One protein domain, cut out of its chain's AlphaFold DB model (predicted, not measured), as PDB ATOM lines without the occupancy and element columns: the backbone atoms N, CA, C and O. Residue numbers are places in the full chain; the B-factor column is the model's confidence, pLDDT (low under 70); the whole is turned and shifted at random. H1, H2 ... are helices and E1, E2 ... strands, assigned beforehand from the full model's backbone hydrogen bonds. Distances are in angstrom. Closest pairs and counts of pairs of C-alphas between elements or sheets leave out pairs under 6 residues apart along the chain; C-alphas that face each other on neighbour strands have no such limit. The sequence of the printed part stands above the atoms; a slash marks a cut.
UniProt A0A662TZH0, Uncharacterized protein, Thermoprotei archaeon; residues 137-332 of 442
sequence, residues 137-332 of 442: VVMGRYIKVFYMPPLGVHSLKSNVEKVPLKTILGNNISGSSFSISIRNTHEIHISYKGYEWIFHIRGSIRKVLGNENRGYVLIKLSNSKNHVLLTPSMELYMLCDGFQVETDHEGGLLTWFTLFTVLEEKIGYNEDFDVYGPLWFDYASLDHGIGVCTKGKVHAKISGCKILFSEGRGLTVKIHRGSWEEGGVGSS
ATOM      1  N   VAL A 137      94.244 117.923 195.844       88.38
ATOM      2  CA  VAL A 137      93.194 118.949 195.856       88.38
ATOM      3  C   VAL A 137      92.829 119.258 197.300       88.38
ATOM      4  O   VAL A 137      92.329 118.395 198.022       88.38
ATOM      5  N   VAL A 138      93.066 120.499 197.714       89.06
ATOM      6  CA  VAL A 138      92.737 120.980 199.059       89.06
ATOM      7  C   VAL A 138      91.227 121.185 199.188       89.06
ATOM      8  O   VAL A 138      90.613 121.880 198.384       89.06
ATOM      9  N   MET A 139      90.626 120.584 200.216       88.81
ATOM     10  CA  MET A 139      89.185 120.595 200.477       88.81
ATOM     11  C   MET A 139      88.915 120.917 201.953       88.81
ATOM     12  O   MET A 139      88.602 120.044 202.763       88.81
ATOM     13  N   GLY A 140      89.037 122.188 202.340       85.25
ATOM     14  CA  GLY A 140      88.707 122.628 203.699       85.25
ATOM     15  C   GLY A 140      89.631 122.034 204.773       85.25
ATOM     16  O   GLY A 140      90.664 122.635 205.065       85.25
ATOM     17  N   ARG A 141      89.225 120.915 205.393       87.75
ATOM     18  CA  ARG A 141      89.968 120.170 206.437       87.75
ATOM     19  C   ARG A 141      90.520 118.817 205.964       87.75
ATOM     20  O   ARG A 141      90.974 118.024 206.778       87.75
ATOM     21  N   TYR A 142      90.473 118.525 204.674       93.12
ATOM     22  CA  TYR A 142      91.094 117.328 204.119       93.12
ATOM     23  C   TYR A 142      91.730 117.626 202.763       93.12
ATOM     24  O   TYR A 142      91.431 118.639 202.128       93.12
ATOM     25  N   ILE A 143      92.606 116.732 202.317       93.44
ATOM     26  CA  ILE A 143      93.186 116.737 200.974       93.44
ATOM     27  C   ILE A 143      92.615 115.537 200.231       93.44
ATOM     28  O   ILE A 143      92.594 114.429 200.764       93.44
ATOM     29  N   LYS A 144      92.137 115.738 199.003       92.31
ATOM     30  CA  LYS A 144      91.888 114.627 198.080       92.31
ATOM     31  C   LYS A 144      93.181 114.321 197.338       92.31
ATOM     32  O   LYS A 144      93.677 115.185 196.613       92.31
ATOM     33  N   VAL A 145      93.699 113.114 197.521       90.88
ATOM     34  CA  VAL A 145      94.858 112.586 196.799       90.88
ATOM     35  C   VAL A 145      94.328 111.700 195.683       90.88
ATOM     36  O   VAL A 145      93.613 110.737 195.941       90.88
ATOM     37  N   PHE A 146      94.643 112.042 194.439       86.38
ATOM     38  CA  PHE A 146      94.360 111.196 193.288       86.38
ATOM     39  C   PHE A 146      95.646 110.465 192.921       86.38
ATOM     40  O   PHE A 146      96.600 111.097 192.464       86.38
ATOM     41  N   TYR A 147      95.661 109.154 193.125       86.06
ATOM     42  CA  TYR A 147      96.740 108.260 192.728       86.06
ATOM     43  C   TYR A 147      96.616 107.974 191.240       86.06
ATOM     44  O   TYR A 147      95.799 107.165 190.810       86.06
ATOM     45  N   MET A 148      97.390 108.685 190.432       82.50
ATOM     46  CA  MET A 148      97.300 108.624 188.983       82.50
ATOM     47  C   MET A 148      98.297 107.596 188.444       82.50
ATOM     48  O   MET A 148      99.515 107.793 188.569       82.50
ATOM     49  N   PRO A 149      97.821 106.515 187.803       85.50
ATOM     50  CA  PRO A 149      98.715 105.611 187.100       85.50
ATOM     51  C   PRO A 149      99.349 106.304 185.875       85.50
ATOM     52  O   PRO A 149      98.974 107.437 185.526       85.50
ATOM     53  N   PRO A 150     100.311 105.639 185.207       89.25
ATOM     54  CA  PRO A 150     100.954 106.174 184.011       89.25
ATOM     55  C   PRO A 150      99.963 106.425 182.858       89.25
ATOM     56  O   PRO A 150      98.762 106.146 182.965       89.25
ATOM     57  N   LEU A 151     100.477 106.965 181.752       89.12
ATOM     58  CA  LEU A 151      99.732 107.405 180.572       89.12
ATOM     59  C   LEU A 151      98.729 106.328 180.161       89.12
ATOM     60  O   LEU A 151      99.113 105.194 179.882       89.12
ATOM     61  N   GLY A 152      97.439 106.664 180.166       87.88
ATOM     62  CA  GLY A 152      96.382 105.663 180.074       87.88
ATOM     63  C   GLY A 152      95.002 106.175 180.470       87.88
ATOM     64  O   GLY A 152      94.807 107.366 180.717       87.88
ATOM     65  N   VAL A 153      94.039 105.257 180.523       85.00
ATOM     66  CA  VAL A 153      92.644 105.533 180.894       85.00
ATOM     67  C   VAL A 153      92.311 104.730 182.136       85.00
ATOM     68  O   VAL A 153      92.448 103.508 182.139       85.00
ATOM     69  N   HIS A 154      91.845 105.418 183.172       81.62
ATOM     70  CA  HIS A 154      91.708 104.844 184.504       81.62
ATOM     71  C   HIS A 154      90.351 105.168 185.120       81.62
ATOM     72  O   HIS A 154      89.795 106.254 184.915       81.62
ATOM     73  N   SER A 155      89.839 104.231 185.919       74.69
ATOM     74  CA  SER A 155      88.652 104.464 186.743       74.69
ATOM     75  C   SER A 155      88.945 105.485 187.847       74.69
ATOM     76  O   SER A 155      90.007 105.471 188.473       74.69
ATOM     77  N   LEU A 156      87.984 106.378 188.104       67.62
ATOM     78  CA  LEU A 156      88.065 107.384 189.170       67.62
ATOM     79  C   LEU A 156      87.830 106.794 190.566       67.62
ATOM     80  O   LEU A 156      88.377 107.311 191.534       67.62
ATOM     81  N   LYS A 157      87.010 105.743 190.696       68.94
ATOM     82  CA  LYS A 157      86.551 105.255 192.010       68.94
ATOM     83  C   LYS A 157      87.662 104.584 192.824       68.94
ATOM     84  O   LYS A 157      87.669 104.708 194.040       68.94
ATOM     85  N   SER A 158      88.606 103.917 192.162       67.69
ATOM     86  CA  SER A 158      89.668 103.128 192.803       67.69
ATOM     87  C   SER A 158      90.921 103.927 193.175       67.69
ATOM     88  O   SER A 158      91.811 103.392 193.820       67.69
ATOM     89  N   ASN A 159      91.017 105.188 192.747       75.19
ATOM     90  CA  ASN A 159      92.278 105.937 192.707       75.19
ATOM     91  C   ASN A 159      92.243 107.230 193.532       75.19
ATOM     92  O   ASN A 159      93.051 108.129 193.309       75.19
ATOM     93  N   VAL A 160      91.282 107.369 194.450       85.44
ATOM     94  CA  VAL A 160      91.097 108.596 195.231       85.44
ATOM     95  C   VAL A 160      91.067 108.287 196.711       85.44
ATOM     96  O   VAL A 160      90.250 107.501 197.179       85.44
ATOM     97  N   GLU A 161      91.898 108.999 197.455       91.00
ATOM     98  CA  GLU A 161      91.928 108.961 198.906       91.00
ATOM     99  C   GLU A 161      91.598 110.338 199.489       91.00
ATOM    100  O   GLU A 161      91.927 111.382 198.919       91.00
ATOM    101  N   LYS A 162      90.936 110.348 200.649       93.31
ATOM    102  CA  LYS A 162      90.740 111.549 201.464       93.31
ATOM    103  C   LYS A 162      91.672 111.495 202.672       93.31
ATOM    104  O   LYS A 162      91.502 110.646 203.539       93.31
ATOM    105  N   VAL A 163      92.600 112.440 202.756       94.75
ATOM    106  CA  VAL A 163      93.526 112.583 203.883       94.75
ATOM    107  C   VAL A 163      92.986 113.648 204.837       94.75
ATOM    108  O   VAL A 163      92.974 114.826 204.466       94.75
ATOM    109  N   PRO A 164      92.516 113.287 206.045       95.06
ATOM    110  CA  PRO A 164      92.072 114.268 207.026       95.06
ATOM    111  C   PRO A 164      93.270 115.051 207.569       95.06
ATOM    112  O   PRO A 164      94.331 114.478 207.830       95.06
ATOM    113  N   LEU A 165      93.077 116.357 207.759       94.50
ATOM    114  CA  LEU A 165      94.051 117.255 208.366       94.50
ATOM    115  C   LEU A 165      93.533 117.759 209.712       94.50
ATOM    116  O   LEU A 165      92.382 118.193 209.831       94.50
ATOM    117  N   LYS A 166      94.402 117.745 210.720       94.31
ATOM    118  CA  LYS A 166      94.129 118.286 212.055       94.31
ATOM    119  C   LYS A 166      94.785 119.652 212.205       94.31
ATOM    120  O   LYS A 166      95.721 119.969 211.483       94.31
ATOM    121  N   THR A 167      94.269 120.478 213.112       93.75
ATOM    122  CA  THR A 167      94.966 121.714 213.491       93.75
ATOM    123  C   THR A 167      96.268 121.333 214.180       93.75
ATOM    124  O   THR A 167      96.227 120.540 215.116       93.75
ATOM    125  N   ILE A 168      97.379 121.898 213.722       90.81
ATOM    126  CA  ILE A 168      98.657 121.811 214.424       90.81
ATOM    127  C   ILE A 168      98.735 123.028 215.343       90.81
ATOM    128  O   ILE A 168      98.488 124.153 214.901       90.81
ATOM    129  N   LEU A 169      99.005 122.786 216.623       83.25
ATOM    130  CA  LEU A 169      99.218 123.823 217.626       83.25
ATOM    131  C   LEU A 169     100.726 123.931 217.859       83.25
ATOM    132  O   LEU A 169     101.343 122.965 218.292       83.25
ATOM    133  N   GLY A 170     101.305 125.084 217.536       82.44
ATOM    134  CA  GLY A 170     102.742 125.325 217.632       82.44
ATOM    135  C   GLY A 170     103.361 125.769 216.310       82.44
ATOM    136  O   GLY A 170     102.741 125.706 215.248       82.44
ATOM    137  N   ASN A 171     104.602 126.235 216.413       83.88
ATOM    138  CA  ASN A 171     105.342 126.815 215.295       83.88
ATOM    139  C   ASN A 171     106.300 125.818 214.637       83.88
ATOM    140  O   ASN A 171     106.789 126.091 213.551       83.88
ATOM    141  N   ASN A 172     106.556 124.671 215.269       88.88
ATOM    142  CA  ASN A 172     107.469 123.648 214.769       88.88
ATOM    143  C   ASN A 172     106.694 122.376 214.425       88.88
ATOM    144  O   ASN A 172     105.838 121.942 215.193       88.88
ATOM    145  N   ILE A 173     107.003 121.796 213.271       88.56
ATOM    146  CA  ILE A 173     106.355 120.605 212.721       88.56
ATOM    147  C   ILE A 173     107.461 119.690 212.230       88.56
ATOM    148  O   ILE A 173     108.290 120.112 211.429       88.56
ATOM    149  N   SER A 174     107.484 118.443 212.671       82.69
ATOM    150  CA  SER A 174     108.541 117.503 212.299       82.69
ATOM    151  C   SER A 174     107.954 116.205 211.770       82.69
ATOM    152  O   SER A 174     107.088 115.603 212.399       82.69
ATOM    153  N   GLY A 175     108.448 115.768 210.615       77.25
ATOM    154  CA  GLY A 175     108.269 114.420 210.094       77.25
ATOM    155  C   GLY A 175     109.569 113.622 210.184       77.25
ATOM    156  O   GLY A 175     110.588 114.105 210.667       77.25
ATOM    157  N   SER A 176     109.561 112.395 209.664       75.00
ATOM    158  CA  SER A 176     110.743 111.519 209.677       75.00
ATOM    159  C   SER A 176     111.911 112.022 208.819       75.00
ATOM    160  O   SER A 176     113.049 111.629 209.050       75.00
ATOM    161  N   SER A 177     111.640 112.855 207.812       77.00
ATOM    162  CA  SER A 177     112.638 113.312 206.837       77.00
ATOM    163  C   SER A 177     112.707 114.828 206.669       77.00
ATOM    164  O   SER A 177     113.573 115.308 205.938       77.00
ATOM    165  N   PHE A 178     111.817 115.575 207.327       87.00
ATOM    166  CA  PHE A 178     111.718 117.023 207.196       87.00
ATOM    167  C   PHE A 178     111.317 117.680 208.518       87.00
ATOM    168  O   PHE A 178     110.618 117.079 209.336       87.00
ATOM    169  N   SER A 179     111.681 118.945 208.676       90.81
ATOM    170  CA  SER A 179     111.167 119.830 209.719       90.81
ATOM    171  C   SER A 179     110.700 121.143 209.111       90.81
ATOM    172  O   SER A 179     111.281 121.627 208.145       90.81
ATOM    173  N   ILE A 180     109.643 121.718 209.671       92.81
ATOM    174  CA  ILE A 180     109.117 123.029 209.308       92.81
ATOM    175  C   ILE A 180     109.086 123.880 210.567       92.81
ATOM    176  O   ILE A 180     108.557 123.439 211.588       92.81
ATOM    177  N   SER A 181     109.601 125.101 210.486       92.94
ATOM    178  CA  SER A 181     109.468 126.103 211.540       92.94
ATOM    179  C   SER A 181     108.824 127.368 210.985       92.94
ATOM    180  O   SER A 181     109.262 127.913 209.977       92.94
ATOM    181  N   ILE A 182     107.766 127.838 211.635       91.56
ATOM    182  CA  ILE A 182     107.085 129.092 211.323       91.56
ATOM    183  C   ILE A 182     107.594 130.133 212.314       91.56
ATOM    184  O   ILE A 182     107.138 130.196 213.456       91.56
ATOM    185  N   ARG A 183     108.583 130.923 211.895       87.25
ATOM    186  CA  ARG A 183     109.253 131.900 212.769       87.25
ATOM    187  C   ARG A 183     108.367 133.099 213.075       87.25
ATOM    188  O   ARG A 183     108.320 133.566 214.210       87.25
ATOM    189  N   ASN A 184     107.652 133.577 212.064       88.06
ATOM    190  CA  ASN A 184     106.732 134.700 212.161       88.06
ATOM    191  C   ASN A 184     105.533 134.481 211.220       88.06
ATOM    192  O   ASN A 184     105.386 133.430 210.599       88.06
ATOM    193  N   THR A 185     104.646 135.470 211.111       88.50
ATOM    194  CA  THR A 185     103.430 135.359 210.292       88.50
ATOM    195  C   THR A 185     103.684 135.305 208.783       88.50
ATOM    196  O   THR A 185     102.727 135.099 208.048       88.50
ATOM    197  N   HIS A 186     104.916 135.449 208.299       90.69
ATOM    198  CA  HIS A 186     105.261 135.489 206.874       90.69
ATOM    199  C   HIS A 186     106.401 134.537 206.487       90.69
ATOM    200  O   HIS A 186     106.713 134.426 205.306       90.69
ATOM    201  N   GLU A 187     107.014 133.836 207.438       94.50
ATOM    202  CA  GLU A 187     108.270 133.117 207.219       94.50
ATOM    203  C   GLU A 187     108.161 131.645 207.608       94.50
ATOM    204  O   GLU A 187     107.763 131.305 208.728       94.50
ATOM    205  N   ILE A 188     108.514 130.773 206.662       93.94
ATOM    206  CA  ILE A 188     108.458 129.320 206.799       93.94
ATOM    207  C   ILE A 188     109.847 128.763 206.489       93.94
ATOM    208  O   ILE A 188     110.274 128.760 205.337       93.94
ATOM    209  N   HIS A 189     110.523 128.252 207.507       95.38
ATOM    210  CA  HIS A 189     111.752 127.483 207.360       95.38
ATOM    211  C   HIS A 189     111.387 126.034 207.096       95.38
ATOM    212  O   HIS A 189     110.558 125.468 207.810       95.38
ATOM    213  N   ILE A 190     112.008 125.426 206.097       94.00
ATOM    214  CA  ILE A 190     111.866 124.008 205.796       94.00
ATOM    215  C   ILE A 190     113.259 123.412 205.755       94.00
ATOM    216  O   ILE A 190     114.076 123.825 204.943       94.00
ATOM    217  N   SER A 191     113.508 122.418 206.599       92.00
ATOM    218  CA  SER A 191     114.732 121.627 206.548       92.00
ATOM    219  C   SER A 191     114.411 120.241 206.008       92.00
ATOM    220  O   SER A 191     113.463 119.593 206.457       92.00
ATOM    221  N   TYR A 192     115.197 119.765 205.049       90.25
ATOM    222  CA  TYR A 192     115.042 118.437 204.463       90.25
ATOM    223  C   TYR A 192     116.418 117.833 204.188       90.25
ATOM    224  O   TYR A 192     117.225 118.391 203.450       90.25
ATOM    225  N   LYS A 193     116.690 116.670 204.797       86.44
ATOM    226  CA  LYS A 193     117.970 115.941 204.675       86.44
ATOM    227  C   LYS A 193     119.232 116.779 204.969       86.44
ATOM    228  O   LYS A 193     120.265 116.537 204.355       86.44
ATOM    229  N   GLY A 194     119.151 117.707 205.921       87.00
ATOM    230  CA  GLY A 194     120.291 118.519 206.366       87.00
ATOM    231  C   GLY A 194     120.468 119.855 205.643       87.00
ATOM    232  O   GLY A 194     121.348 120.604 206.040       87.00
ATOM    233  N   TYR A 195     119.628 120.161 204.652       91.00
ATOM    234  CA  TYR A 195     119.617 121.448 203.944       91.00
ATOM    235  C   TYR A 195     118.414 122.289 204.355       91.00
ATOM    236  O   TYR A 195     117.384 121.725 204.755       91.00
ATOM    237  N   GLU A 196     118.532 123.610 204.241       92.88
ATOM    238  CA  GLU A 196     117.514 124.574 204.653       92.88
ATOM    239  C   GLU A 196     117.008 125.450 203.496       92.88
ATOM    240  O   GLU A 196     117.758 125.936 202.652       92.88
ATOM    241  N   TRP A 197     115.694 125.674 203.496       94.31
ATOM    242  CA  TRP A 197     115.003 126.594 202.602       94.31
ATOM    243  C   TRP A 197     114.120 127.535 203.412       94.31
ATOM    244  O   TRP A 197     113.257 127.085 204.173       94.31
ATOM    245  N   ILE A 198     114.282 128.838 203.204       95.81
ATOM    246  CA  ILE A 198     113.520 129.871 203.908       95.81
ATOM    247  C   ILE A 198     112.533 130.499 202.933       95.81
ATOM    248  O   ILE A 198     112.915 131.153 201.967       95.81
ATOM    249  N   PHE A 199     111.240 130.292 203.166       94.19
ATOM    250  CA  PHE A 199     110.173 130.850 202.343       94.19
ATOM    251  C   PHE A 199     109.589 132.094 203.008       94.19
ATOM    252  O   PHE A 199     108.963 132.000 204.066       94.19
ATOM    253  N   HIS A 200     109.699 133.237 202.335       93.50
ATOM    254  CA  HIS A 200     109.043 134.482 202.725       93.50
ATOM    255  C   HIS A 200     107.774 134.675 201.890       93.50
ATOM    256  O   HIS A 200     107.816 134.952 200.687       93.50
ATOM    257  N   ILE A 201     106.622 134.511 202.528       90.38
ATOM    258  CA  ILE A 201     105.300 134.604 201.914       90.38
ATOM    259  C   ILE A 201     104.729 136.001 202.154       90.38
ATOM    260  O   ILE A 201     104.684 136.472 203.283       90.38
ATOM    261  N   ARG A 202     104.211 136.659 201.111       86.06
ATOM    262  CA  ARG A 202     103.606 138.001 201.250       86.06
ATOM    263  C   ARG A 202     102.339 138.034 202.111       86.06
ATOM    264  O   ARG A 202     102.030 139.051 202.716       86.06
ATOM    265  N   GLY A 203     101.559 136.955 202.101       85.31
ATOM    266  CA  GLY A 203     100.320 136.858 202.870       85.31
ATOM    267  C   GLY A 203     100.563 136.301 204.268       85.31
ATOM    268  O   GLY A 203     101.274 135.309 204.405       85.31
ATOM    269  N   SER A 204      99.908 136.875 205.279       90.12
ATOM    270  CA  SER A 204     100.052 136.404 206.656       90.12
ATOM    271  C   SER A 204      99.458 135.007 206.863       90.12
ATOM    272  O   SER A 204      98.360 134.690 206.392       90.12
ATOM    273  N   ILE A 205     100.193 134.162 207.579       90.81
ATOM    274  CA  ILE A 205      99.813 132.811 207.975       90.81
ATOM    275  C   ILE A 205      98.711 132.912 209.024       90.81
ATOM    276  O   ILE A 205      98.896 133.449 210.112       90.81
ATOM    277  N   ARG A 206      97.545 132.364 208.689       91.69
ATOM    278  CA  ARG A 206      96.365 132.367 209.554       91.69
ATOM    279  C   ARG A 206      96.230 131.073 210.340       91.69
ATOM    280  O   ARG A 206      95.762 131.075 211.475       91.69
ATOM    281  N   LYS A 207      96.499 129.940 209.688       91.81
ATOM    282  CA  LYS A 207      96.267 128.621 210.275       91.81
ATOM    283  C   LYS A 207      97.137 127.561 209.631       91.81
ATOM    284  O   LYS A 207      97.244 127.519 208.409       91.81
ATOM    285  N   VAL A 208      97.611 126.627 210.447       93.44
ATOM    286  CA  VAL A 208      98.293 125.424 209.980       93.44
ATOM    287  C   VAL A 208      97.439 124.194 210.251       93.44
ATOM    288  O   VAL A 208      96.845 124.028 211.320       93.44
ATOM    289  N   LEU A 209      97.322 123.351 209.234       94.06
ATOM    290  CA  LEU A 209      96.660 122.059 209.293       94.06
ATOM    291  C   LEU A 209      97.643 120.991 208.821       94.06
ATOM    292  O   LEU A 209      98.372 121.232 207.867       94.06
ATOM    293  N   GLY A 210      97.627 119.798 209.397       93.06
ATOM    294  CA  GLY A 210      98.528 118.746 208.945       93.06
ATOM    295  C   GLY A 210      98.089 117.334 209.281       93.06
ATOM    296  O   GLY A 210      97.139 117.092 210.030       93.06
ATOM    297  N   ASN A 211      98.792 116.403 208.651       91.62
ATOM    298  CA  ASN A 211      98.830 114.990 208.976       91.62
ATOM    299  C   ASN A 211     100.310 114.593 208.998       91.62
ATOM    300  O   ASN A 211     100.865 114.182 207.978       91.62
ATOM    301  N   GLU A 212     100.946 114.816 210.148       82.00
ATOM    302  CA  GLU A 212     102.400 114.724 210.338       82.00
ATOM    303  C   GLU A 212     102.922 113.315 210.049       82.00
ATOM    304  O   GLU A 212     103.847 113.159 209.256       82.00
ATOM    305  N   ASN A 213     102.225 112.286 210.543       85.06
ATOM    306  CA  ASN A 213     102.538 110.875 210.280       85.06
ATOM    307  C   ASN A 213     102.614 110.543 208.788       85.06
ATOM    308  O   ASN A 213     103.308 109.616 208.381       85.06
ATOM    309  N   ARG A 214     101.854 111.270 207.967       87.50
ATOM    310  CA  ARG A 214     101.792 111.059 206.524       87.50
ATOM    311  C   ARG A 214     102.556 112.104 205.730       87.50
ATOM    312  O   ARG A 214     102.529 111.993 204.514       87.50
ATOM    313  N   GLY A 215     103.197 113.081 206.374       88.44
ATOM    314  CA  GLY A 215     104.008 114.115 205.729       88.44
ATOM    315  C   GLY A 215     103.223 115.188 204.968       88.44
ATOM    316  O   GLY A 215     103.741 115.742 204.002       88.44
ATOM    317  N   TYR A 216     101.972 115.468 205.353       92.31
ATOM    318  CA  TYR A 216     101.173 116.540 204.740       92.31
ATOM    319  C   TYR A 216     101.069 117.751 205.661       92.31
ATOM    320  O   TYR A 216     100.594 117.617 206.790       92.31
ATOM    321  N   VAL A 217     101.402 118.940 205.151       93.69
ATOM    322  CA  VAL A 217     101.251 120.207 205.884       93.69
ATOM    323  C   VAL A 217     100.602 121.256 204.987       93.69
ATOM    324  O   VAL A 217     101.111 121.588 203.924       93.69
ATOM    325  N   LEU A 218      99.457 121.781 205.413       94.31
ATOM    326  CA  LEU A 218      98.688 122.820 204.739       94.31
ATOM    327  C   LEU A 218      98.714 124.107 205.568       94.31
ATOM    328  O   LEU A 218      98.098 124.192 206.633       94.31
ATOM    329  N   ILE A 219      99.348 125.134 205.023       93.12
ATOM    330  CA  ILE A 219      99.440 126.469 205.602       93.12
ATOM    331  C   ILE A 219      98.418 127.356 204.892       93.12
ATOM    332  O   ILE A 219      98.502 127.592 203.687       93.12
ATOM    333  N   LYS A 220      97.407 127.820 205.629       93.06
ATOM    334  CA  LYS A 220      96.378 128.738 205.131       93.06
ATOM    335  C   LYS A 220      96.776 130.172 205.417       93.06
ATOM    336  O   LYS A 220      97.105 130.503 206.558       93.06
ATOM    337  N   LEU A 221      96.658 131.019 204.404       91.12
ATOM    338  CA  LEU A 221      96.926 132.446 204.527       91.12
ATOM    339  C   LEU A 221      95.630 133.209 204.854       91.12
ATOM    340  O   LEU A 221      94.528 132.658 204.780       91.12
ATOM    341  N   SER A 222      95.750 134.477 205.241       85.31
ATOM    342  CA  SER A 222      94.616 135.320 205.655       85.31
ATOM    343  C   SER A 222      93.541 135.491 204.573       85.31
ATOM    344  O   SER A 222      92.357 135.598 204.896       85.31
ATOM    345  N   ASN A 223      93.910 135.389 203.292       76.25
ATOM    346  CA  ASN A 223      92.958 135.216 202.194       76.25
ATOM    347  C   ASN A 223      92.517 133.744 202.103       76.25
ATOM    348  O   ASN A 223      93.338 132.861 201.864       76.25
ATOM    349  N   SER A 224      91.212 133.480 202.234       68.00
ATOM    350  CA  SER A 224      90.642 132.126 202.346       68.00
ATOM    351  C   SER A 224      90.939 131.189 201.169       68.00
ATOM    352  O   SER A 224      90.841 129.969 201.334       68.00
ATOM    353  N   LYS A 225      91.305 131.730 200.000       81.94
ATOM    354  CA  LYS A 225      91.706 130.943 198.825       81.94
ATOM    355  C   LYS A 225      93.206 130.630 198.800       81.94
ATOM    356  O   LYS A 225      93.589 129.607 198.232       81.94
ATOM    357  N   ASN A 226      94.041 131.456 199.426       89.00
ATOM    358  CA  ASN A 226      95.490 131.333 199.344       89.00
ATOM    359  C   ASN A 226      96.030 130.313 200.356       89.00
ATOM    360  O   ASN A 226      95.633 130.287 201.525       89.00
ATOM    361  N   HIS A 227      96.943 129.461 199.902       91.38
ATOM    362  CA  HIS A 227      97.542 128.419 200.729       91.38
ATOM    363  C   HIS A 227      98.878 127.925 200.173       91.38
ATOM    364  O   HIS A 227      99.176 128.082 198.988       91.38
ATOM    365  N   VAL A 228      99.632 127.267 201.048       92.62
ATOM    366  CA  VAL A 228     100.800 126.451 200.719       92.62
ATOM    367  C   VAL A 228     100.527 125.034 201.206       92.62
ATOM    368  O   VAL A 228     100.186 124.838 202.372       92.62
ATOM    369  N   LEU A 229     100.633 124.045 200.321       92.94
ATOM    370  CA  LEU A 229     100.553 122.632 200.689       92.94
ATOM    371  C   LEU A 229     101.907 121.964 200.455       92.94
ATOM    372  O   LEU A 229     102.289 121.797 199.301       92.94
ATOM    373  N   LEU A 230     102.565 121.532 201.528       92.75
ATOM    374  CA  LEU A 230     103.689 120.603 201.474       92.75
ATOM    375  C   LEU A 230     103.174 119.162 201.422       92.75
ATOM    376  O   LEU A 230     102.306 118.761 202.209       92.75
ATOM    377  N   THR A 231     103.732 118.384 200.501       91.25
ATOM    378  CA  THR A 231     103.446 116.958 200.337       91.25
ATOM    379  C   THR A 231     104.633 116.088 200.764       91.25
ATOM    380  O   THR A 231     105.758 116.575 200.884       91.25
ATOM    381  N   PRO A 232     104.433 114.764 200.906       87.88
ATOM    382  CA  PRO A 232     105.502 113.844 201.303       87.88
ATOM    383  C   PRO A 232     106.638 113.746 200.281       87.88
ATOM    384  O   PRO A 232     107.741 113.333 200.622       87.88
ATOM    385  N   SER A 233     106.377 114.123 199.024       84.69
ATOM    386  CA  SER A 233     107.375 114.210 197.953       84.69
ATOM    387  C   SER A 233     108.218 115.490 198.004       84.69
ATOM    388  O   SER A 233     109.003 115.711 197.084       84.69
ATOM    389  N   MET A 234     108.062 116.313 199.050       88.50
ATOM    390  CA  MET A 234     108.684 117.634 199.188       88.50
ATOM    391  C   MET A 234     108.302 118.598 198.051       88.50
ATOM    392  O   MET A 234     109.081 119.448 197.623       88.50
ATOM    393  N   GLU A 235     107.069 118.461 197.552       90.00
ATOM    394  CA  GLU A 235     106.461 119.420 196.631       90.00
ATOM    395  C   GLU A 235     105.591 120.398 197.430       90.00
ATOM    396  O   GLU A 235     104.693 119.994 198.173       90.00
ATOM    397  N   LEU A 236     105.847 121.689 197.252       90.81
ATOM    398  CA  LEU A 236     105.050 122.794 197.751       90.81
ATOM    399  C   LEU A 236     104.119 123.293 196.650       90.81
ATOM    400  O   LEU A 236     104.546 123.913 195.674       90.81
ATOM    401  N   TYR A 237     102.826 123.055 196.817       89.69
ATOM    402  CA  TYR A 237     101.797 123.629 195.958       89.69
ATOM    403  C   TYR A 237     101.466 125.031 196.463       89.69
ATOM    404  O   TYR A 237     100.832 125.189 197.510       89.69
ATOM    405  N   MET A 238     101.909 126.035 195.708       88.31
ATOM    406  CA  MET A 238     101.833 127.446 196.067       88.31
ATOM    407  C   MET A 238     100.630 128.094 195.379       88.31
ATOM    408  O   MET A 238     100.567 128.215 194.153       88.31
ATOM    409  N   LEU A 239      99.658 128.540 196.171       88.00
ATOM    410  CA  LEU A 239      98.583 129.419 195.723       88.00
ATOM    411  C   LEU A 239      98.648 130.706 196.548       88.00
ATOM    412  O   LEU A 239      97.943 130.849 197.543       88.00
ATOM    413  N   CYS A 240      99.539 131.619 196.162       84.50
ATOM    414  CA  CYS A 240      99.781 132.884 196.860       84.50
ATOM    415  C   CYS A 240     100.123 134.017 195.876       84.50
ATOM    416  O   CYS A 240     100.401 133.773 194.704       84.50
ATOM    417  N   ASP A 241     100.104 135.265 196.346       82.12
ATOM    418  CA  ASP A 241     100.320 136.467 195.524       82.12
ATOM    419  C   ASP A 241     101.819 136.848 195.402       82.12
ATOM    420  O   ASP A 241     102.187 138.023 195.366       82.12
ATOM    421  N   GLY A 242     102.686 135.829 195.350       82.50
ATOM    422  CA  GLY A 242     104.148 135.945 195.290       82.50
ATOM    423  C   GLY A 242     104.843 135.503 196.582       82.50
ATOM    424  O   GLY A 242     104.241 135.497 197.661       82.50
ATOM    425  N   PHE A 243     106.107 135.108 196.454       88.31
ATOM    426  CA  PHE A 243     106.965 134.682 197.560       88.31
ATOM    427  C   PHE A 243     108.439 134.832 197.184       88.31
ATOM    428  O   PHE A 243     108.783 134.913 196.007       88.31
ATOM    429  N   GLN A 244     109.303 134.842 198.188       92.81
ATOM    430  CA  GLN A 244     110.745 134.700 198.026       92.81
ATOM    431  C   GLN A 244     111.191 133.394 198.674       92.81
ATOM    432  O   GLN A 244     110.604 132.973 199.673       92.81
ATOM    433  N   VAL A 245     112.210 132.762 198.103       92.50
ATOM    434  CA  VAL A 245     112.917 131.644 198.733       92.50
ATOM    435  C   VAL A 245     114.377 132.013 198.906       92.50
ATOM    436  O   VAL A 245     114.972 132.550 197.974       92.50
ATOM    437  N   GLU A 246     114.933 131.719 200.072       93.19
ATOM    438  CA  GLU A 246     116.368 131.751 200.333       93.19
ATOM    439  C   GLU A 246     116.874 130.314 200.493       93.19
ATOM    440  O   GLU A 246     116.248 129.499 201.179       93.19
ATOM    441  N   THR A 247     117.965 129.997 199.803       89.19
ATOM    442  CA  THR A 247     118.701 128.733 199.908       89.19
ATOM    443  C   THR A 247     119.929 128.909 200.794       89.19
ATOM    444  O   THR A 247     120.442 130.016 200.928       89.19
ATOM    445  N   ASP A 248     120.455 127.823 201.357       87.31
ATOM    446  CA  ASP A 248     121.723 127.857 202.105       87.31
ATOM    447  C   ASP A 248     122.978 127.829 201.194       87.31
ATOM    448  O   ASP A 248     124.104 127.914 201.683       87.31
ATOM    449  N   HIS A 249     122.792 127.781 199.866       85.31
ATOM    450  CA  HIS A 249     123.856 127.911 198.866       85.31
ATOM    451  C   HIS A 249     123.780 129.220 198.073       85.31
ATOM    452  O   HIS A 249     122.699 129.744 197.792       85.31
ATOM    453  N   GLU A 250     124.946 129.698 197.637       80.88
ATOM    454  CA  GLU A 250     125.112 130.867 196.777       80.88
ATOM    455  C   GLU A 250     125.684 130.456 195.413       80.88
ATOM    456  O   GLU A 250     126.721 129.798 195.325       80.88
ATOM    457  N   GLY A 251     125.011 130.854 194.332       80.00
ATOM    458  CA  GLY A 251     125.365 130.415 192.981       80.00
ATOM    459  C   GLY A 251     125.000 128.949 192.716       80.00
ATOM    460  O   GLY A 251     124.638 128.182 193.611       80.00
ATOM    461  N   GLY A 252     125.070 128.548 191.449       86.62
ATOM    462  CA  GLY A 252     124.675 127.200 191.047       86.62
ATOM    463  C   GLY A 252     124.488 127.051 189.546       86.62
ATOM    464  O   GLY A 252     124.943 127.874 188.749       86.62
ATOM    465  N   LEU A 253     123.813 125.978 189.158       88.12
ATOM    466  CA  LEU A 253     123.402 125.728 187.787       88.12
ATOM    467  C   LEU A 253     121.919 126.065 187.645       88.12
ATOM    468  O   LEU A 253     121.072 125.428 188.273       88.12
ATOM    469  N   LEU A 254     121.604 127.042 186.796       86.50
ATOM    470  CA  LEU A 254     120.243 127.244 186.324       86.50
ATOM    471  C   LEU A 254     120.021 126.355 185.109       86.50
ATOM    472  O   LEU A 254     120.566 126.604 184.034       86.50
ATOM    473  N   THR A 255     119.193 125.333 185.279       84.88
ATOM    474  CA  THR A 255     118.727 124.499 184.176       84.88
ATOM    475  C   THR A 255     117.341 124.944 183.745       84.88
ATOM    476  O   THR A 255     116.423 125.089 184.551       84.88
ATOM    477  N   TRP A 256     117.174 125.130 182.447       80.94
ATOM    478  CA  TRP A 256     115.953 125.600 181.830       80.94
ATOM    479  C   TRP A 256     115.403 124.595 180.837       80.94
ATOM    480  O   TRP A 256     116.101 124.154 179.920       80.94
ATOM    481  N   PHE A 257     114.116 124.297 180.973       78.38
ATOM    482  CA  PHE A 257     113.453 123.264 180.191       78.38
ATOM    483  C   PHE A 257     112.450 123.877 179.216       78.38
ATOM    484  O   PHE A 257     111.529 124.599 179.608       78.38
ATOM    485  N   THR A 258     112.590 123.542 177.936       73.50
ATOM    486  CA  THR A 258     111.588 123.825 176.904       73.50
ATOM    487  C   THR A 258     111.149 122.532 176.222       73.50
ATOM    488  O   THR A 258     111.783 121.482 176.345       73.50
ATOM    489  N   LEU A 259     110.072 122.603 175.435       67.56
ATOM    490  CA  LEU A 259     109.830 121.578 174.423       67.56
ATOM    491  C   LEU A 259     110.998 121.641 173.420       67.56
ATOM    492  O   LEU A 259     111.255 122.699 172.847       67.56
ATOM    493  N   PHE A 260     111.721 120.529 173.249       69.94
ATOM    494  CA  PHE A 260     112.857 120.341 172.326       69.94
ATOM    495  C   PHE A 260     114.231 120.905 172.712       69.94
ATOM    496  O   PHE A 260     115.180 120.717 171.946       69.94
ATOM    497  N   THR A 261     114.407 121.538 173.873       77.12
ATOM    498  CA  THR A 261     115.761 121.824 174.368       77.12
ATOM    499  C   THR A 261     115.817 121.922 175.884       77.12
ATOM    500  O   THR A 261     114.879 122.374 176.537       77.12
ATOM    501  N   VAL A 262     116.960 121.525 176.428       80.25
ATOM    502  CA  VAL A 262     117.387 121.848 177.783       80.25
ATOM    503  C   VAL A 262     118.632 122.707 177.687       80.25
ATOM    504  O   VAL A 262     119.555 122.411 176.922       80.25
ATOM    505  N   LEU A 263     118.589 123.823 178.400       79.00
ATOM    506  CA  LEU A 263     119.639 124.825 178.434       79.00
ATOM    507  C   LEU A 263     120.128 124.975 179.862       79.00
ATOM    508  O   LEU A 263     119.369 124.797 180.807       79.00
ATOM    509  N   GLU A 264     121.395 125.313 179.992       82.94
ATOM    510  CA  GLU A 264     122.073 125.440 181.270       82.94
ATOM    511  C   GLU A 264     122.851 126.751 181.257       82.94
ATOM    512  O   GLU A 264     123.527 127.066 180.274       82.94
ATOM    513  N   GLU A 265     122.746 127.518 182.334       83.19
ATOM    514  CA  GLU A 265     123.548 128.716 182.567       83.19
ATOM    515  C   GLU A 265     124.093 128.637 183.995       83.19
ATOM    516  O   GLU A 265     123.351 128.419 184.953       83.19
ATOM    517  N   LYS A 266     125.418 128.741 184.136       86.69
ATOM    518  CA  LYS A 266     126.054 128.806 185.450       86.69
ATOM    519  C   LYS A 266     125.811 130.202 186.010       86.69
ATOM    520  O   LYS A 266     126.148 131.172 185.341       86.69
ATOM    521  N   ILE A 267     125.251 130.276 187.211       80.50
ATOM    522  CA  ILE A 267     124.985 131.532 187.911       80.50
ATOM    523  C   ILE A 267     126.086 131.752 188.945       80.50
ATOM    524  O   ILE A 267     126.324 130.898 189.806       80.50
ATOM    525  N   GLY A 268     126.771 132.887 188.822       78.25
ATOM    526  CA  GLY A 268     127.794 133.342 189.758       78.25
ATOM    527  C   GLY A 268     127.230 133.963 191.041       78.25
ATOM    528  O   GLY A 268     126.033 134.220 191.175       78.25
ATOM    529  N   TYR A 269     128.121 134.240 191.993       65.31
ATOM    530  CA  TYR A 269     127.788 134.983 193.207       65.31
ATOM    531  C   TYR A 269     127.392 136.428 192.850       65.31
ATOM    532  O   TYR A 269     128.145 137.109 192.158       65.31
ATOM    533  N   ASN A 270     126.217 136.886 193.302       67.50
ATOM    534  CA  ASN A 270     125.621 138.206 193.009       67.50
ATOM    535  C   ASN A 270     125.177 138.459 191.557       67.50
ATOM    536  O   ASN A 270     124.945 139.608 191.175       67.50
ATOM    537  N   GLU A 271     125.025 137.419 190.738       65.81
ATOM    538  CA  GLU A 271     124.399 137.592 189.429       65.81
ATOM    539  C   GLU A 271     122.879 137.707 189.562       65.81
ATOM    540  O   GLU A 271     122.215 136.806 190.075       65.81
ATOM    541  N   ASP A 272     122.336 138.815 189.054       72.56
ATOM    542  CA  ASP A 272     120.900 138.993 188.888       72.56
ATOM    543  C   ASP A 272     120.435 138.292 187.607       72.56
ATOM    544  O   ASP A 272     120.914 138.580 186.502       72.56
ATOM    545  N   PHE A 273     119.477 137.381 187.755       72.00
ATOM    546  CA  PHE A 273     118.922 136.628 186.642       72.00
ATOM    547  C   PHE A 273     117.398 136.727 186.602       72.00
ATOM    548  O   PHE A 273     116.715 136.244 187.506       72.00
ATOM    549  N   ASP A 274     116.869 137.286 185.512       71.94
ATOM    550  CA  ASP A 274     115.434 137.292 185.237       71.94
ATOM    551  C   ASP A 274     115.039 136.040 184.446       71.94
ATOM    552  O   ASP A 274     115.294 135.883 183.248       71.94
ATOM    553  N   VAL A 275     114.370 135.126 185.135       66.88
ATOM    554  CA  VAL A 275     113.781 133.920 184.568       66.88
ATOM    555  C   VAL A 275     112.395 134.264 184.034       66.88
ATOM    556  O   VAL A 275     111.449 134.417 184.801       66.88
ATOM    557  N   TYR A 276     112.250 134.301 182.709       62.59
ATOM    558  CA  TYR A 276     110.961 134.282 182.000       62.59
ATOM    559  C   TYR A 276     110.563 132.855 181.576       62.59
ATOM    560  O   TYR A 276     110.514 132.519 180.391       62.59
ATOM    561  N   GLY A 277     110.370 131.990 182.575       55.97
ATOM    562  CA  GLY A 277     110.302 130.526 182.465       55.97
ATOM    563  C   GLY A 277     108.961 129.980 181.995       55.97
ATOM    564  O   GLY A 277     107.972 130.190 182.697       55.97
ATOM    565  N   PRO A 278     108.883 129.241 180.871       53.12
ATOM    566  CA  PRO A 278     107.603 128.771 180.362       53.12
ATOM    567  C   PRO A 278     107.009 127.559 181.074       53.12
ATOM    568  O   PRO A 278     105.786 127.440 181.083       53.12
ATOM    569  N   LEU A 279     107.850 126.672 181.625       62.03
ATOM    570  CA  LEU A 279     107.444 125.323 182.052       62.03
ATOM    571  C   LEU A 279     107.968 124.965 183.430       62.03
ATOM    572  O   LEU A 279     107.209 124.674 184.353       62.03
ATOM    573  N   TRP A 280     109.289 124.949 183.527       80.44
ATOM    574  CA  TRP A 280     110.028 124.658 184.729       80.44
ATOM    575  C   TRP A 280     111.471 125.119 184.523       80.44
ATOM    576  O   TRP A 280     112.008 125.011 183.420       80.44
ATOM    577  N   PHE A 281     112.078 125.657 185.571       82.38
ATOM    578  CA  PHE A 281     113.524 125.756 185.721       82.38
ATOM    579  C   PHE A 281     113.989 125.152 187.054       82.38
ATOM    580  O   PHE A 281     113.279 125.200 188.064       82.38
ATOM    581  N   ASP A 282     115.179 124.577 187.054       88.19
ATOM    582  CA  ASP A 282     115.844 124.081 188.251       88.19
ATOM    583  C   ASP A 282     117.013 124.997 188.584       88.19
ATOM    584  O   ASP A 282     117.807 125.310 187.701       88.19
ATOM    585  N   TYR A 283     117.100 125.443 189.831       88.75
ATOM    586  CA  TYR A 283     118.275 126.132 190.347       88.75
ATOM    587  C   TYR A 283     118.866 125.289 191.466       88.75
ATOM    588  O   TYR A 283     118.218 125.090 192.496       88.75
ATOM    589  N   ALA A 284     120.058 124.752 191.231       89.50
ATOM    590  CA  ALA A 284     120.678 123.801 192.138       89.50
ATOM    591  C   ALA A 284     122.188 124.010 192.244       89.50
ATOM    592  O   ALA A 284     122.861 124.378 191.277       89.50
ATOM    593  N   SER A 285     122.714 123.723 193.429       88.50
ATOM    594  CA  SER A 285     124.128 123.420 193.633       88.50
ATOM    595  C   SER A 285     124.414 121.954 193.256       88.50
ATOM    596  O   SER A 285     123.575 121.269 192.666       88.50
ATOM    597  N   LEU A 286     125.604 121.446 193.596       85.75
ATOM    598  CA  LEU A 286     125.886 120.007 193.504       85.75
ATOM    599  C   LEU A 286     125.074 119.189 194.521       85.75
ATOM    600  O   LEU A 286     124.788 118.019 194.277       85.75
ATOM    601  N   ASP A 287     124.694 119.803 195.642       87.69
ATOM    602  CA  ASP A 287     124.208 119.094 196.822       87.69
ATOM    603  C   ASP A 287     122.693 119.105 196.974       87.69
ATOM    604  O   ASP A 287     122.128 118.163 197.537       87.69
ATOM    605  N   HIS A 288     122.028 120.156 196.495       90.25
ATOM    606  CA  HIS A 288     120.582 120.343 196.588       90.25
ATOM    607  C   HIS A 288     120.123 121.522 195.721       90.25
ATOM    608  O   HIS A 288     120.930 122.326 195.244       90.25
ATOM    609  N   GLY A 289     118.809 121.643 195.540       89.50
ATOM    610  CA  GLY A 289     118.241 122.735 194.770       89.50
ATOM    611  C   GLY A 289     116.730 122.855 194.854       89.50
ATOM    612  O   GLY A 289     116.043 122.191 195.642       89.50
ATOM    613  N   ILE A 290     116.221 123.745 194.009       88.94
ATOM    614  CA  ILE A 290     114.810 124.064 193.869       88.94
ATOM    615  C   ILE A 290     114.407 123.931 192.401       88.94
ATOM    616  O   ILE A 290     114.842 124.699 191.545       88.94
ATOM    617  N   GLY A 291     113.476 123.016 192.138       88.31
ATOM    618  CA  GLY A 291     112.771 122.931 190.866       88.31
ATOM    619  C   GLY A 291     111.443 123.670 190.940       88.31
ATOM    620  O   GLY A 291     110.631 123.392 191.821       88.31
ATOM    621  N   VAL A 292     111.175 124.591 190.016       85.44
ATOM    622  CA  VAL A 292     109.917 125.353 190.015       85.44
ATOM    623  C   VAL A 292     109.099 125.076 188.773       85.44
ATOM    624  O   VAL A 292     109.464 125.497 187.686       85.44
ATOM    625  N   CYS A 293     107.950 124.430 188.949       81.94
ATOM    626  CA  CYS A 293     106.947 124.234 187.916       81.94
ATOM    627  C   CYS A 293     106.074 125.481 187.761       81.94
ATOM    628  O   CYS A 293     105.394 125.905 188.707       81.94
ATOM    629  N   THR A 294     106.010 126.013 186.548       73.38
ATOM    630  CA  THR A 294     105.187 127.171 186.206       73.38
ATOM    631  C   THR A 294     103.946 126.736 185.413       73.38
ATOM    632  O   THR A 294     103.894 125.660 184.812       73.38
ATOM    633  N   LYS A 295     102.875 127.541 185.470       65.56
ATOM    634  CA  LYS A 295     101.635 127.365 184.674       65.56
ATOM    635  C   LYS A 295     101.506 128.421 183.568       65.56
ATOM    636  O   LYS A 295     100.404 128.727 183.118       65.56
ATOM    637  N   GLY A 296     102.626 129.022 183.172       59.09
ATOM    638  CA  GLY A 296     102.682 130.161 182.264       59.09
ATOM    639  C   GLY A 296     103.933 131.004 182.498       59.09
ATOM    640  O   GLY A 296     104.867 130.559 183.162       59.09
ATOM    641  N   LYS A 297     103.936 132.229 181.957       59.09
ATOM    642  CA  LYS A 297     105.045 133.177 182.119       59.09
ATOM    643  C   LYS A 297     105.161 133.558 183.594       59.09
ATOM    644  O   LYS A 297     104.328 134.296 184.103       59.09
ATOM    645  N   VAL A 298     106.183 133.038 184.256       67.56
ATOM    646  CA  VAL A 298     106.592 133.475 185.591       67.56
ATOM    647  C   VAL A 298     107.808 134.354 185.422       67.56
ATOM    648  O   VAL A 298     108.661 134.059 184.588       67.56
ATOM    649  N   HIS A 299     107.846 135.429 186.198       74.94
ATOM    650  CA  HIS A 299     109.041 136.220 186.400       74.94
ATOM    651  C   HIS A 299     109.637 135.823 187.745       74.94
ATOM    652  O   HIS A 299     109.010 136.055 188.785       74.94
ATOM    653  N   ALA A 300     110.805 135.187 187.710       79.19
ATOM    654  CA  ALA A 300     111.600 134.962 188.906       79.19
ATOM    655  C   ALA A 300     112.910 135.733 188.786       79.19
ATOM    656  O   ALA A 300     113.585 135.614 187.767       79.19
ATOM    657  N   LYS A 301     113.253 136.506 189.814       86.56
ATOM    658  CA  LYS A 301     114.551 137.170 189.915       86.56
ATOM    659  C   LYS A 301     115.435 136.360 190.856       86.56
ATOM    660  O   LYS A 301     115.101 136.238 192.034       86.56
ATOM    661  N   ILE A 302     116.517 135.790 190.341       85.25
ATOM    662  CA  ILE A 302     117.533 135.087 191.137       85.25
ATOM    663  C   ILE A 302     118.650 136.080 191.447       85.25
ATOM    664  O   ILE A 302     119.070 136.795 190.546       85.25
ATOM    665  N   SER A 303     119.098 136.137 192.701       84.56
ATOM    666  CA  SER A 303     120.216 136.965 193.160       84.56
ATOM    667  C   SER A 303     120.959 136.223 194.275       84.56
ATOM    668  O   SER A 303     120.484 136.148 195.410       84.56
ATOM    669  N   GLY A 304     122.084 135.584 193.938       83.69
ATOM    670  CA  GLY A 304     122.844 134.749 194.877       83.69
ATOM    671  C   GLY A 304     122.028 133.560 195.406       83.69
ATOM    672  O   GLY A 304     121.694 132.647 194.651       83.69
ATOM    673  N   CYS A 305     121.714 133.564 196.702       86.50
ATOM    674  CA  CYS A 305     120.886 132.551 197.366       86.50
ATOM    675  C   CYS A 305     119.376 132.852 197.336       86.50
ATOM    676  O   CYS A 305     118.576 132.067 197.844       86.50
ATOM    677  N   LYS A 306     118.959 133.995 196.776       89.31
ATOM    678  CA  LYS A 306     117.567 134.462 196.829       89.31
ATOM    679  C   LYS A 306     116.876 134.288 195.490       89.31
ATOM    680  O   LYS A 306     117.399 134.691 194.455       89.31
ATOM    681  N   ILE A 307     115.659 133.757 195.518       88.56
ATOM    682  CA  ILE A 307     114.781 133.648 194.353       88.56
ATOM    683  C   ILE A 307     113.466 134.353 194.664       88.56
ATOM    684  O   ILE A 307     112.673 133.883 195.480       88.56
ATOM    685  N   LEU A 308     113.216 135.476 193.998       88.75
ATOM    686  CA  LEU A 308     111.997 136.259 194.149       88.75
ATOM    687  C   LEU A 308     110.993 135.915 193.050       88.75
ATOM    688  O   LEU A 308     111.244 136.168 191.876       88.75
ATOM    689  N   PHE A 309     109.812 135.442 193.441       85.38
ATOM    690  CA  PHE A 309     108.662 135.245 192.563       85.38
ATOM    691  C   PHE A 309     107.660 136.382 192.754       85.38
ATOM    692  O   PHE A 309     106.926 136.425 193.747       85.38
ATOM    693  N   SER A 310     107.589 137.289 191.776       75.06
ATOM    694  CA  SER A 310     106.655 138.425 191.815       75.06
ATOM    695  C   SER A 310     105.185 137.989 191.787       75.06
ATOM    696  O   SER A 310     104.332 138.690 192.333       75.06
ATOM    697  N   GLU A 311     104.903 136.820 191.198       70.75
ATOM    698  CA  GLU A 311     103.580 136.198 191.085       70.75
ATOM    699  C   GLU A 311     103.671 134.698 191.418       70.75
ATOM    700  O   GLU A 311     104.480 133.976 190.839       70.75
ATOM    701  N   GLY A 312     102.846 134.212 192.355       61.22
ATOM    702  CA  GLY A 312     102.932 132.844 192.893       61.22
ATOM    703  C   GLY A 312     101.682 131.980 192.702       61.22
ATOM    704  O   GLY A 312     101.573 130.915 193.315       61.22
ATOM    705  N   ARG A 313     100.691 132.417 191.913       70.00
ATOM    706  CA  ARG A 313      99.415 131.694 191.809       70.00
ATOM    707  C   ARG A 313      99.561 130.423 190.976       70.00
ATOM    708  O   ARG A 313      99.656 130.465 189.755       70.00
ATOM    709  N   GLY A 314      99.471 129.276 191.647       75.38
ATOM    710  CA  GLY A 314      99.416 127.967 191.003       75.38
ATOM    711  C   GLY A 314     100.781 127.387 190.639       75.38
ATOM    712  O   GLY A 314     100.814 126.480 189.803       75.38
ATOM    713  N   LEU A 315     101.859 127.884 191.257       83.62
ATOM    714  CA  LEU A 315     103.203 127.321 191.128       83.62
ATOM    715  C   LEU A 315     103.332 126.038 191.945       83.62
ATOM    716  O   LEU A 315     102.640 125.835 192.945       83.62
ATOM    717  N   THR A 316     104.218 125.150 191.512       87.25
ATOM    718  CA  THR A 316     104.665 124.032 192.346       87.25
ATOM    719  C   THR A 316     106.168 124.113 192.489       87.25
ATOM    720  O   THR A 316     106.876 124.140 191.492       87.25
ATOM    721  N   VAL A 317     106.640 124.188 193.726       88.88
ATOM    722  CA  VAL A 317     108.062 124.241 194.055       88.88
ATOM    723  C   VAL A 317     108.458 122.883 194.604       88.88
ATOM    724  O   VAL A 317     107.806 122.374 195.505       88.88
ATOM    725  N   LYS A 318     109.498 122.271 194.062       89.38
ATOM    726  CA  LYS A 318     110.053 121.010 194.541       89.38
ATOM    727  C   LYS A 318     111.432 121.291 195.114       89.38
ATOM    728  O   LYS A 318     112.336 121.635 194.359       89.38
ATOM    729  N   ILE A 319     111.587 121.110 196.419       89.88
ATOM    730  CA  ILE A 319     112.909 121.103 197.054       89.88
ATOM    731  C   ILE A 319     113.494 119.694 196.936       89.88
ATOM    732  O   ILE A 319     112.777 118.695 197.068       89.88
ATOM    733  N   HIS A 320     114.776 119.585 196.608       87.12
ATOM    734  CA  HIS A 320     115.406 118.290 196.357       87.12
ATOM    735  C   HIS A 320     116.886 118.289 196.733       87.12
ATOM    736  O   HIS A 320     117.502 119.341 196.845       87.12
ATOM    737  N   ARG A 321     117.422 117.086 196.973       86.12
ATOM    738  CA  ARG A 321     118.856 116.840 197.164       86.12
ATOM    739  C   ARG A 321     119.460 116.476 195.808       86.12
ATOM    740  O   ARG A 321     118.832 115.722 195.068       86.12
ATOM    741  N   GLY A 322     120.677 116.940 195.568       82.12
ATOM    742  CA  GLY A 322     121.415 116.800 194.326       82.12
ATOM    743  C   GLY A 322     120.932 117.785 193.270       82.12
ATOM    744  O   GLY A 322     120.249 118.767 193.563       82.12
ATOM    745  N   SER A 323     121.269 117.483 192.022       76.94
ATOM    746  CA  SER A 323     120.676 118.149 190.867       76.94
ATOM    747  C   SER A 323     119.412 117.416 190.410       76.94
ATOM    748  O   SER A 323     119.201 116.228 190.690       76.94
ATOM    749  N   TRP A 324     118.573 118.101 189.632       80.56
ATOM    750  CA  TRP A 324     117.404 117.485 189.001       80.56
ATOM    751  C   TRP A 324     117.736 116.234 188.160       80.56
ATOM    752  O   TRP A 324     116.839 115.416 187.947       80.56
ATOM    753  N   GLU A 325     118.987 116.058 187.708       76.19
ATOM    754  CA  GLU A 325     119.431 114.912 186.901       76.19
ATOM    755  C   GLU A 325     119.273 113.564 187.625       76.19
ATOM    756  O   GLU A 325     119.095 112.525 186.989       76.19
ATOM    757  N   GLU A 326     119.317 113.550 188.960       72.94
ATOM    758  CA  GLU A 326     119.144 112.318 189.740       72.94
ATOM    759  C   GLU A 326     117.662 111.952 189.895       72.94
ATOM    760  O   GLU A 326     117.260 110.790 189.804       72.94
ATOM    761  N   GLY A 327     116.819 112.963 190.127       70.94
ATOM    762  CA  GLY A 327     115.391 112.787 190.404       70.94
ATOM    763  C   GLY A 327     114.497 112.779 189.162       70.94
ATOM    764  O   GLY A 327     113.346 112.325 189.228       70.94
ATOM    765  N   GLY A 328     115.009 113.296 188.046       76.62
ATOM    766  CA  GLY A 328     114.263 113.581 186.835       76.62
ATOM    767  C   GLY A 328     113.120 114.564 187.028       76.62
ATOM    768  O   GLY A 328     112.964 115.245 188.048       76.62
ATOM    769  N   VAL A 329     112.274 114.617 186.008       71.12
ATOM    770  CA  VAL A 329     111.214 115.602 185.904       71.12
ATOM    771  C   VAL A 329     110.127 115.292 186.946       71.12
ATOM    772  O   VAL A 329     109.455 114.257 186.902       71.12
ATOM    773  N   GLY A 330     109.950 116.193 187.916       71.00
ATOM    774  CA  GLY A 330     108.832 116.226 188.847       71.00
ATOM    775  C   GLY A 330     107.498 116.101 188.114       71.00
ATOM    776  O   GLY A 330     107.214 116.800 187.141       71.00
ATOM    777  N   SER A 331     106.657 115.183 188.586       70.12
ATOM    778  CA  SER A 331     105.353 114.914 187.978       70.12
ATOM    779  C   SER A 331     104.423 116.118 187.999       70.12
ATOM    780  O   SER A 331     103.626 116.276 187.079       70.12
ATOM    781  N   SER A 332     104.528 116.960 189.026       71.75
ATOM    782  CA  SER A 332     103.794 118.219 189.146       71.75
ATOM    783  C   SER A 332     104.099 119.178 187.994       71.75
ATOM    784  O   SER A 332     103.181 119.828 187.497       71.75
TER     785      SER A 332
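AT A GLANCE: This is residues 137 to 332 of the 442 residues of an uncharacterized protein of Thermoprotei archaeon (UniProt A0A662TZH0). Two large, twisted sheets of nine and eight strands lie face to face with their strands at 15 degrees, and a small sheet, E1 E2 E4, crosses the other face of the nine-strand sheet at its E9 end, giving a stack of sheets, three sheets face to face in turn. The short helix H1 packs on the nine-strand sheet beside E17 and E18, while residues 150 to 155, of which 151 to 154 belong to E3, stick out. The 196 printed residues hold strands E1 to E21 and then H1, and the class is mostly strand. The sheets run E9 E10 E11 E12 E21 E18 E17 E14 E15, E5 E6 E7 E8 E13 E20 E19 E16 and E1 E2 E4, all antiparallel. The whole is compact, with a radius of gyration of the C-alphas of 16.7 A and spans of 45 by 44 by 30 A.

IN THESE COORDINATES: Start in the nine-strand sheet: find C-alpha 205 at (99.813, 132.811, 207.975), where E9, residues 205 to 211, begins. Beside it follow E10, 216 to 221; E11, 227 to 230; E12, 235 to 240; and E21, 312 to 321, the longest strand by residues at 23.0 A, which bends by 70 degrees at residue 315. Then come E18, 288 to 293; E17, 280 to 284; E14, 252 to 258, 19.6 A long; and E15, 261 to 267. For the eight-strand sheet look at E5, 172 to 174; E6, 178 to 184; E7, 187 to 192; E8, 195 to 201, 19.5 A long; E13, 243 to 247; E20, 306 to 309; E19, 298 to 303; and E16, 272 to 277. The small sheet holds E1, 137 to 139, from C-alpha 137 at (93.194, 118.949, 195.856), E2, 142 to 148, and E4, 160 to 164; between E2 and E4 lies E3, 151 to 154. H1, residues 324 to 327, ends at C-alpha 327 at (115.391, 112.787, 190.404).

HOW THE PARTS SIT: In the nine-strand sheet E9 and E15 are the edge strands, and E9 E10 E11 E12 form a meander, each strand the antiparallel neighbour of the one before. E12 and E21 stand antiparallel at 155 degrees, with N 236 and O 317 at 2.7 A, within hydrogen-bond range. On the other side of E21 is E18, with N 318 and O 291 at 2.7 A. H1 is on this sheet at a height of 8.6 A, over none of its strands, only just; its closest C-alphas to E17 are Trp 324 and Asp 282, 6.8 A. H1 is too short for an O i to N i+4 pair; its one O i to N i+3 pair is within range. The eight-strand sheet faces it, 7.8 A centre to centre between the facing parts; the closest C-alphas of E13 and E21 are Phe 243 and Gly 312, 6.4 A. In this second sheet E5 E6 E7 E8 form a meander, and E8 and E13 have N 200 and O 244 at 2.8 A. The small sheet faces the nine-strand sheet with strands at 80 degrees; Pro 164 and Asn 211 are the closest C-alphas of E4 and E9, 7.1 A. E1 and E2, a hairpin, have N 139 and O 142 at 2.8 A. E3 pairs with no named strand.

THE WHOLE: The two C-alphas farthest apart, those of Lys 157 and Asn 270, are 51.1 A apart. The printed part has no cut, and no link is long: E4 to E5, with 7 residues, is short and the others are tight. The mean pLDDT of the printed part is 84.0; look for values under 70 at, among them, residues 156 to 158, 275 to 279 and 295 to 298.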